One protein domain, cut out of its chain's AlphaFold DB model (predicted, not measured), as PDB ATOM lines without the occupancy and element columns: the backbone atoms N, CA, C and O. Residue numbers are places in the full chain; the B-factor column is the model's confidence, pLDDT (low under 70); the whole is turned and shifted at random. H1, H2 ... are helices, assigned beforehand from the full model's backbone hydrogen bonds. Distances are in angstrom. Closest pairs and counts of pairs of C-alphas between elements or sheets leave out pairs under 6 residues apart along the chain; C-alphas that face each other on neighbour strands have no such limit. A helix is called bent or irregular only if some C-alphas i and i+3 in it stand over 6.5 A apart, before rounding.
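What this domain is: This is residues 37 to 65 and 161 to 186 of the 258 residues of an uncharacterized protein of Mollisia scopiformis (UniProt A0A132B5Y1). Three helices, H3, H4 and H5, stand roughly side by side along the longest axis, their centres making a triangle, and two short helices, H1 and H2, sit at one end of this group. The set is open in its contacts: no helix touches another, H4 comes near both H3 and H5, and H3 and H5 stay apart. The printed part has 55 residues in two pieces, with five named helices in the order H1, H2, H3, H4, H5 and no named strand, and its class is all helix. It is compact, with a radius of gyration of the C-alphas of 11.2 A, and the C-alphas span 34 by 23 by 15 A.

How they stand to each other: H1, residues 38 to 43, is close to but not clearly touching H2, residues 45 to 48; their closest C-alphas, those of Ile 41 and Tyr 48, are 5.9 A apart. H2 and H3, residues 50 to 59, meet only through their link. H3 and H4, residues 161 to 169, are near each other, with 8 pairs of C-alphas within 10 A and the closest 8.1 A apart. H4 is close to but not clearly touching H5, residues 177 to 184; their closest C-alphas, those of Gln 164 and Leu 183, are 7.5 A apart. H4 and H5 run opposite ways at a shallow tilt of 27 degrees. H1 is apart from H3, H4 and H5, and H2 is apart from H4 and H5. In H1, H3 and H4 every O i to N i+4 pair is within hydrogen-bond range; in H5 it is 1 of 4, beside 4 of 5 O i to N i+3 pairs, and H2 is too short for an O i to N i+4 pair.

Where its parts are: H1 begins at C-alpha 38, at (20.336, 20.678, 27.999), and is 8.6 A long from first to last C-alpha; H2 is 5.3 A long. H3, the longest helix with 10 residues, measures 14.5 A and begins at C-alpha 50, at (21.043, 11.946, 39.860). H4 measures 11.9 A. H5 measures 11.4 A and ends at C-alpha 184, at (37.370, 15.383, 50.930); it is irregular, but only just, with C-alphas 179 and 182 6.8 A apart.

The domain as a whole: The two C-alphas farthest apart are those of Thr 37 and Thr 186, at 35.4 A. Residues 66 to 160 are not printed, and C-alphas 65 and 161 are 13.2 A apart across this cut, which lies between H3 and H4. Of the links that are printed whole, H1 to H2 and H2 to H3 are tight, H4 to H5 is short, and none is long. The mean pLDDT of the printed part is 91.4, and no printed residue is under 70.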
ATOM      1  N   THR A  37      15.784  19.476  26.761       85.31
ATOM      2  CA  THR A  37      16.868  20.386  26.397       85.31
ATOM      3  C   THR A  37      17.976  20.331  27.447       85.31
ATOM      4  O   THR A  37      17.735  19.988  28.606       85.31
ATOM      5  N   GLN A  38      19.210  20.672  27.060       81.12
ATOM      6  CA  GLN A  38      20.336  20.678  27.999       81.12
ATOM      7  C   GLN A  38      20.099  21.654  29.163       81.12
ATOM      8  O   GLN A  38      20.393  21.321  30.306       81.12
ATOM      9  N   ASP A  39      19.474  22.802  28.891       84.69
ATOM     10  CA  ASP A  39      19.153  23.808  29.908       84.69
ATOM     11  C   ASP A  39      18.195  23.260  30.986       84.69
ATOM     12  O   ASP A  39      18.374  23.524  32.175       84.69
ATOM     13  N   GLU A  40      17.209  22.439  30.603       83.31
ATOM     14  CA  GLU A  40      16.284  21.789  31.548       83.31
ATOM     15  C   GLU A  40      16.980  20.733  32.419       83.31
ATOM     16  O   GLU A  40      16.626  20.544  33.589       83.31
ATOM     17  N   ILE A  41      17.970  20.040  31.851       84.81
ATOM     18  CA  ILE A  41      18.796  19.066  32.568       84.81
ATOM     19  C   ILE A  41      19.685  19.794  33.583       84.81
ATOM     20  O   ILE A  41      19.736  19.389  34.748       84.81
ATOM     21  N   ASP A  42      20.319  20.890  33.169       87.25
ATOM     22  CA  ASP A  42      21.223  21.693  33.996       87.25
ATOM     23  C   ASP A  42      20.484  22.458  35.108       87.25
ATOM     24  O   ASP A  42      21.063  22.726  36.165       87.25
ATOM     25  N   GLU A  43      19.197  22.777  34.922       91.44
ATOM     26  CA  GLU A  43      18.348  23.359  35.970       91.44
ATOM     27  C   GLU A  43      18.076  22.347  37.096       91.44
ATOM     28  O   GLU A  43      18.044  22.715  38.276       91.44
ATOM     29  N   LYS A  44      17.866  21.067  36.745       91.69
ATOM     30  CA  LYS A  44      17.446  20.006  37.682       91.69
ATOM     31  C   LYS A  44      18.288  18.731  37.557       91.69
ATOM     32  O   LYS A  44      17.730  17.645  37.345       91.69
ATOM     33  N   PRO A  45      19.614  18.802  37.771       91.38
ATOM     34  CA  PRO A  45      20.500  17.658  37.580       91.38
ATOM     35  C   PRO A  45      20.187  16.503  38.543       91.38
ATOM     36  O   PRO A  45      20.311  15.346  38.152       91.38
ATOM     37  N   TRP A  46      19.691  16.765  39.761       93.19
ATOM     38  CA  TRP A  46      19.248  15.706  40.688       93.19
ATOM     39  C   TRP A  46      18.096  14.859  40.132       93.19
ATOM     40  O   TRP A  46      17.970  13.687  40.474       93.19
ATOM     41  N   LYS A  47      17.235  15.454  39.294       91.56
ATOM     42  CA  LYS A  47      16.044  14.801  38.742       91.56
ATOM     43  C   LYS A  47      16.378  13.980  37.501       91.56
ATOM     44  O   LYS A  47      15.844  12.887  37.342       91.56
ATOM     45  N   TYR A  48      17.203  14.529  36.612       90.31
ATOM     46  CA  TYR A  48      17.444  13.950  35.286       90.31
ATOM     47  C   TYR A  48      18.744  13.141  35.190       90.31
ATOM     48  O   TYR A  48      18.845  12.262  34.336       90.31
ATOM     49  N   ILE A  49      19.714  13.401  36.070       91.25
ATOM     50  CA  ILE A  49      21.011  12.715  36.105       91.25
ATOM     51  C   ILE A  49      21.104  11.891  37.387       91.25
ATOM     52  O   ILE A  49      21.142  10.661  37.329       91.25
ATOM     53  N   GLY A  50      21.073  12.567  38.540       92.56
ATOM     54  CA  GLY A  50      21.043  11.946  39.860       92.56
ATOM     55  C   GLY A  50      22.126  10.883  40.076       92.56
ATOM     56  O   GLY A  50      23.201  10.907  39.469       92.56
ATOM     57  N   TYR A  51      21.793   9.898  40.912       94.44
ATOM     58  CA  TYR A  51      22.638   8.725  41.136       94.44
ATOM     59  C   TYR A  51      22.874   7.905  39.878       94.44
ATOM     60  O   TYR A  51      23.984   7.425  39.707       94.44
ATOM     61  N   ARG A  52      21.887   7.791  38.983       94.25
ATOM     62  CA  ARG A  52      22.014   7.025  37.735       94.25
ATOM     63  C   ARG A  52      23.213   7.499  36.911       94.25
ATOM     64  O   ARG A  52      24.109   6.714  36.624       94.25
ATOM     65  N   GLY A  53      23.279   8.795  36.605       90.88
ATOM     66  CA  GLY A  53      24.396   9.345  35.837       90.88
ATOM     67  C   GLY A  53      25.723   9.298  36.596       90.88
ATOM     68  O   GLY A  53      26.775   9.119  35.983       90.88
ATOM     69  N   TYR A  54      25.690   9.413  37.927       93.88
ATOM     70  CA  TYR A  54      26.902   9.295  38.733       93.88
ATOM     71  C   TYR A  54      27.452   7.866  38.755       93.88
ATOM     72  O   TYR A  54      28.656   7.666  38.609       93.88
ATOM     73  N   THR A  55      26.583   6.863  38.892       93.38
ATOM     74  CA  THR A  55      26.973   5.452  38.867       93.38
ATOM     75  C   THR A  55      27.443   5.029  37.487       93.38
ATOM     76  O   THR A  55      28.432   4.310  37.409       93.38
ATOM     77  N   ASP A  56      26.815   5.523  36.414       92.38
ATOM     78  CA  ASP A  56      27.268   5.277  35.040       92.38
ATOM     79  C   ASP A  56      28.681   5.846  34.827       92.38
ATOM     80  O   ASP A  56      29.560   5.178  34.278       92.38
ATOM     81  N   PHE A  57      28.941   7.055  35.338       91.12
ATOM     82  CA  PHE A  57      30.273   7.652  35.314       91.12
ATOM     83  C   PHE A  57      31.288   6.843  36.134       91.12
ATOM     84  O   PHE A  57      32.370   6.546  35.631       91.12
ATOM     85  N   ILE A  58      30.953   6.439  37.363       91.75
ATOM     86  CA  ILE A  58      31.834   5.615  38.205       91.75
ATOM     87  C   ILE A  58      32.120   4.255  37.555       91.75
ATOM     88  O   ILE A  58      33.252   3.783  37.603       91.75
ATOM     89  N   ALA A  59      31.120   3.629  36.938       88.62
ATOM     90  CA  ALA A  59      31.258   2.332  36.285       88.62
ATOM     91  C   ALA A  59      32.059   2.395  34.973       88.62
ATOM     92  O   ALA A  59      32.534   1.360  34.507       88.62
ATOM     93  N   SER A  60      32.242   3.587  34.390       88.44
ATOM     94  CA  SER A  60      32.998   3.762  33.143       88.44
ATOM     95  C   SER A  60      34.492   3.438  33.271       88.44
ATOM     96  O   SER A  60      35.119   3.051  32.285       88.44
ATOM     97  N   ASP A  61      35.073   3.547  34.473       84.69
ATOM     98  CA  ASP A  61      36.456   3.153  34.735       84.69
ATOM     99  C   ASP A  61      36.624   2.584  36.154       84.69
ATOM    100  O   ASP A  61      36.216   3.186  37.143       84.69
ATOM    101  N   ASN A  62      37.319   1.449  36.273       80.44
ATOM    102  CA  ASN A  62      37.692   0.836  37.555       80.44
ATOM    103  C   ASN A  62      38.394   1.801  38.540       80.44
ATOM    104  O   ASN A  62      38.280   1.633  39.755       80.44
ATOM    105  N   ASP A  63      39.121   2.807  38.044       85.19
ATOM    106  CA  ASP A  63      39.802   3.809  38.872       85.19
ATOM    107  C   ASP A  63      38.807   4.766  39.566       85.19
ATOM    108  O   ASP A  63      39.162   5.395  40.565       85.19
ATOM    109  N   PHE A  64      37.563   4.866  39.079       88.56
ATOM    110  CA  PHE A  64      36.540   5.774  39.606       88.56
ATOM    111  C   PHE A  64      35.685   5.177  40.722       88.56
ATOM    112  O   PHE A  64      35.125   5.941  41.513       88.56
ATOM    113  N   LEU A  65      35.622   3.846  40.858       91.12
ATOM    114  CA  LEU A  65      34.963   3.208  42.001       91.12
ATOM    115  C   LEU A  65      35.836   3.336  43.253       91.12
ATOM    116  O   LEU A  65      36.582   2.430  43.632       91.12
ATOM    117  N   ASN A 161      40.144  14.152  41.474       92.81
ATOM    118  CA  ASN A 161      39.801  15.386  40.769       92.81
ATOM    119  C   ASN A 161      38.827  15.137  39.606       92.81
ATOM    120  O   ASN A 161      37.991  15.988  39.330       92.81
ATOM    121  N   SER A 162      38.894  13.989  38.927       92.50
ATOM    122  CA  SER A 162      37.919  13.623  37.890       92.50
ATOM    123  C   SER A 162      36.507  13.487  38.465       92.50
ATOM    124  O   SER A 162      35.566  14.018  37.880       92.50
ATOM    125  N   LEU A 163      36.355  12.857  39.636       93.75
ATOM    126  CA  LEU A 163      35.064  12.781  40.331       93.75
ATOM    127  C   LEU A 163      34.594  14.164  40.796       93.75
ATOM    128  O   LEU A 163      33.435  14.518  40.604       93.75
ATOM    129  N   GLN A 164      35.487  14.977  41.363       95.06
ATOM    130  CA  GLN A 164      35.152  16.345  41.774       95.06
ATOM    131  C   GLN A 164      34.734  17.221  40.589       95.06
ATOM    132  O   GLN A 164      33.784  17.991  40.710       95.06
ATOM    133  N   ASN A 165      35.393  17.071  39.439       94.38
ATOM    134  CA  ASN A 165      35.019  17.747  38.201       94.38
ATOM    135  C   ASN A 165      33.654  17.272  37.694       94.38
ATOM    136  O   ASN A 165      32.880  18.089  37.211       94.38
ATOM    137  N   TRP A 166      33.336  15.979  37.816       94.62
ATOM    138  CA  TRP A 166      32.005  15.481  37.476       94.62
ATOM    139  C   TRP A 166      30.931  16.161  38.330       94.62
ATOM    140  O   TRP A 166      29.948  16.656  37.785       94.62
ATOM    141  N   HIS A 167      31.141  16.277  39.646       95.12
ATOM    142  CA  HIS A 167      30.213  17.007  40.521       95.12
ATOM    143  C   HIS A 167      30.136  18.493  40.158       95.12
ATOM    144  O   HIS A 167      29.039  19.040  40.068       95.12
ATOM    145  N   PHE A 168      31.275  19.131  39.876       93.69
ATOM    146  CA  PHE A 168      31.348  20.528  39.440       93.69
ATOM    147  C   PHE A 168      30.557  20.782  38.149       93.69
ATOM    148  O   PHE A 168      29.774  21.729  38.088       93.69
ATOM    149  N   ASN A 169      30.702  19.910  37.147       91.06
ATOM    150  CA  ASN A 169      29.998  20.009  35.867       91.06
ATOM    151  C   ASN A 169      28.474  19.927  36.032       91.06
ATOM    152  O   ASN A 169      27.742  20.476  35.218       91.06
ATOM    153  N   HIS A 170      28.000  19.307  37.116       90.75
ATOM    154  CA  HIS A 170      26.584  19.238  37.480       90.75
ATOM    155  C   HIS A 170      26.228  20.167  38.654       90.75
ATOM    156  O   HIS A 170      25.306  19.887  39.429       90.75
ATOM    157  N   GLN A 171      26.977  21.265  38.812       90.69
ATOM    158  CA  GLN A 171      26.762  22.328  39.801       90.69
ATOM    159  C   GLN A 171      26.707  21.840  41.261       90.69
ATOM    160  O   GLN A 171      26.097  22.493  42.106       90.69
ATOM    161  N   TYR A 172      27.304  20.684  41.566       92.88
ATOM    162  CA  TYR A 172      27.213  19.990  42.858       92.88
ATOM    163  C   TYR A 172      25.779  19.659  43.300       92.88
ATOM    164  O   TYR A 172      25.535  19.437  44.483       92.88
ATOM    165  N   ARG A 173      24.827  19.633  42.359       95.00
ATOM    166  CA  ARG A 173      23.395  19.447  42.625       95.00
ATOM    167  C   ARG A 173      22.860  18.101  42.159       95.00
ATOM    168  O   ARG A 173      21.714  17.803  42.458       95.00
ATOM    169  N   ALA A 174      23.633  17.309  41.413       93.06
ATOM    170  CA  ALA A 174      23.194  15.980  40.977       93.06
ATOM    171  C   ALA A 174      23.058  14.991  42.147       93.06
ATOM    172  O   ALA A 174      22.133  14.188  42.159       93.06
ATOM    173  N   ILE A 175      23.961  15.071  43.125       96.31
ATOM    174  CA  ILE A 175      24.003  14.233  44.332       96.31
ATOM    175  C   ILE A 175      23.906  15.149  45.553       96.31
ATOM    176  O   ILE A 175      24.295  16.313  45.468       96.31
ATOM    177  N   ASP A 176      23.420  14.657  46.692       96.19
ATOM    178  CA  ASP A 176      23.388  15.460  47.914       96.19
ATOM    179  C   ASP A 176      24.807  15.851  48.372       96.19
ATOM    180  O   ASP A 176      25.754  15.064  48.296       96.19
ATOM    181  N   GLY A 177      24.978  17.087  48.847       93.94
ATOM    182  CA  GLY A 177      26.289  17.603  49.247       93.94
ATOM    183  C   GLY A 177      26.927  16.832  50.410       93.94
ATOM    184  O   GLY A 177      28.151  16.675  50.441       93.94
ATOM    185  N   ALA A 178      26.126  16.309  51.345       95.50
ATOM    186  CA  ALA A 178      26.626  15.496  52.452       95.50
ATOM    187  C   ALA A 178      27.162  14.145  51.958       95.50
ATOM    188  O   ALA A 178      28.178  13.658  52.458       95.50
ATOM    189  N   GLU A 179      26.534  13.575  50.930       94.75
ATOM    190  CA  GLU A 179      26.961  12.319  50.315       94.75
ATOM    191  C   GLU A 179      28.249  12.491  49.503       94.75
ATOM    192  O   GLU A 179      29.076  11.587  49.474       94.75
ATOM    193  N   GLN A 180      28.491  13.673  48.927       94.31
ATOM    194  CA  GLN A 180      29.737  14.004  48.217       94.31
ATOM    195  C   GLN A 180      30.944  14.197  49.153       94.31
ATOM    196  O   GLN A 180      32.098  14.080  48.724       94.31
ATOM    197  N   ALA A 181      30.711  14.475  50.441       94.56
ATOM    198  CA  ALA A 181      31.750  14.866  51.399       94.56
ATOM    199  C   ALA A 181      32.852  13.807  51.593       94.56
ATOM    200  O   ALA A 181      33.963  14.136  52.025       94.56
ATOM    201  N   TYR A 182      32.600  12.542  51.240       94.56
ATOM    202  CA  TYR A 182      33.617  11.490  51.284       94.56
ATOM    203  C   TYR A 182      34.844  11.810  50.410       94.56
ATOM    204  O   TYR A 182      35.960  11.474  50.808       94.56
ATOM    205  N   LEU A 183      34.676  12.553  49.305       94.62
ATOM    206  CA  LEU A 183      35.765  12.956  48.402       94.62
ATOM    207  C   LEU A 183      36.798  13.882  49.062       94.62
ATOM    208  O   LEU A 183      37.941  13.954  48.615       94.62
ATOM    209  N   SER A 184      36.432  14.558  50.156       94.19
ATOM    210  CA  SER A 184      37.370  15.383  50.930       94.19
ATOM    211  C   SER A 184      38.401  14.553  51.711       94.19
ATOM    212  O   SER A 184      39.479  15.047  52.048       94.19
ATOM    213  N   HIS A 185      38.128  13.267  51.950       93.69
ATOM    214  CA  HIS A 185      38.973  12.376  52.746       93.69
ATOM    215  C   HIS A 185      40.070  11.718  51.894       93.69
ATOM    216  O   HIS A 185      40.229  10.502  51.905       93.69
ATOM    217  N   THR A 186      40.855  12.513  51.165       90.75
ATOM    218  CA  THR A 186      41.806  12.042  50.133       90.75
ATOM    219  C   THR A 186      42.748  10.918  50.584       90.75
ATOM    220  O   THR A 186      43.021   9.999  49.818       90.75
TER     221      THR A 186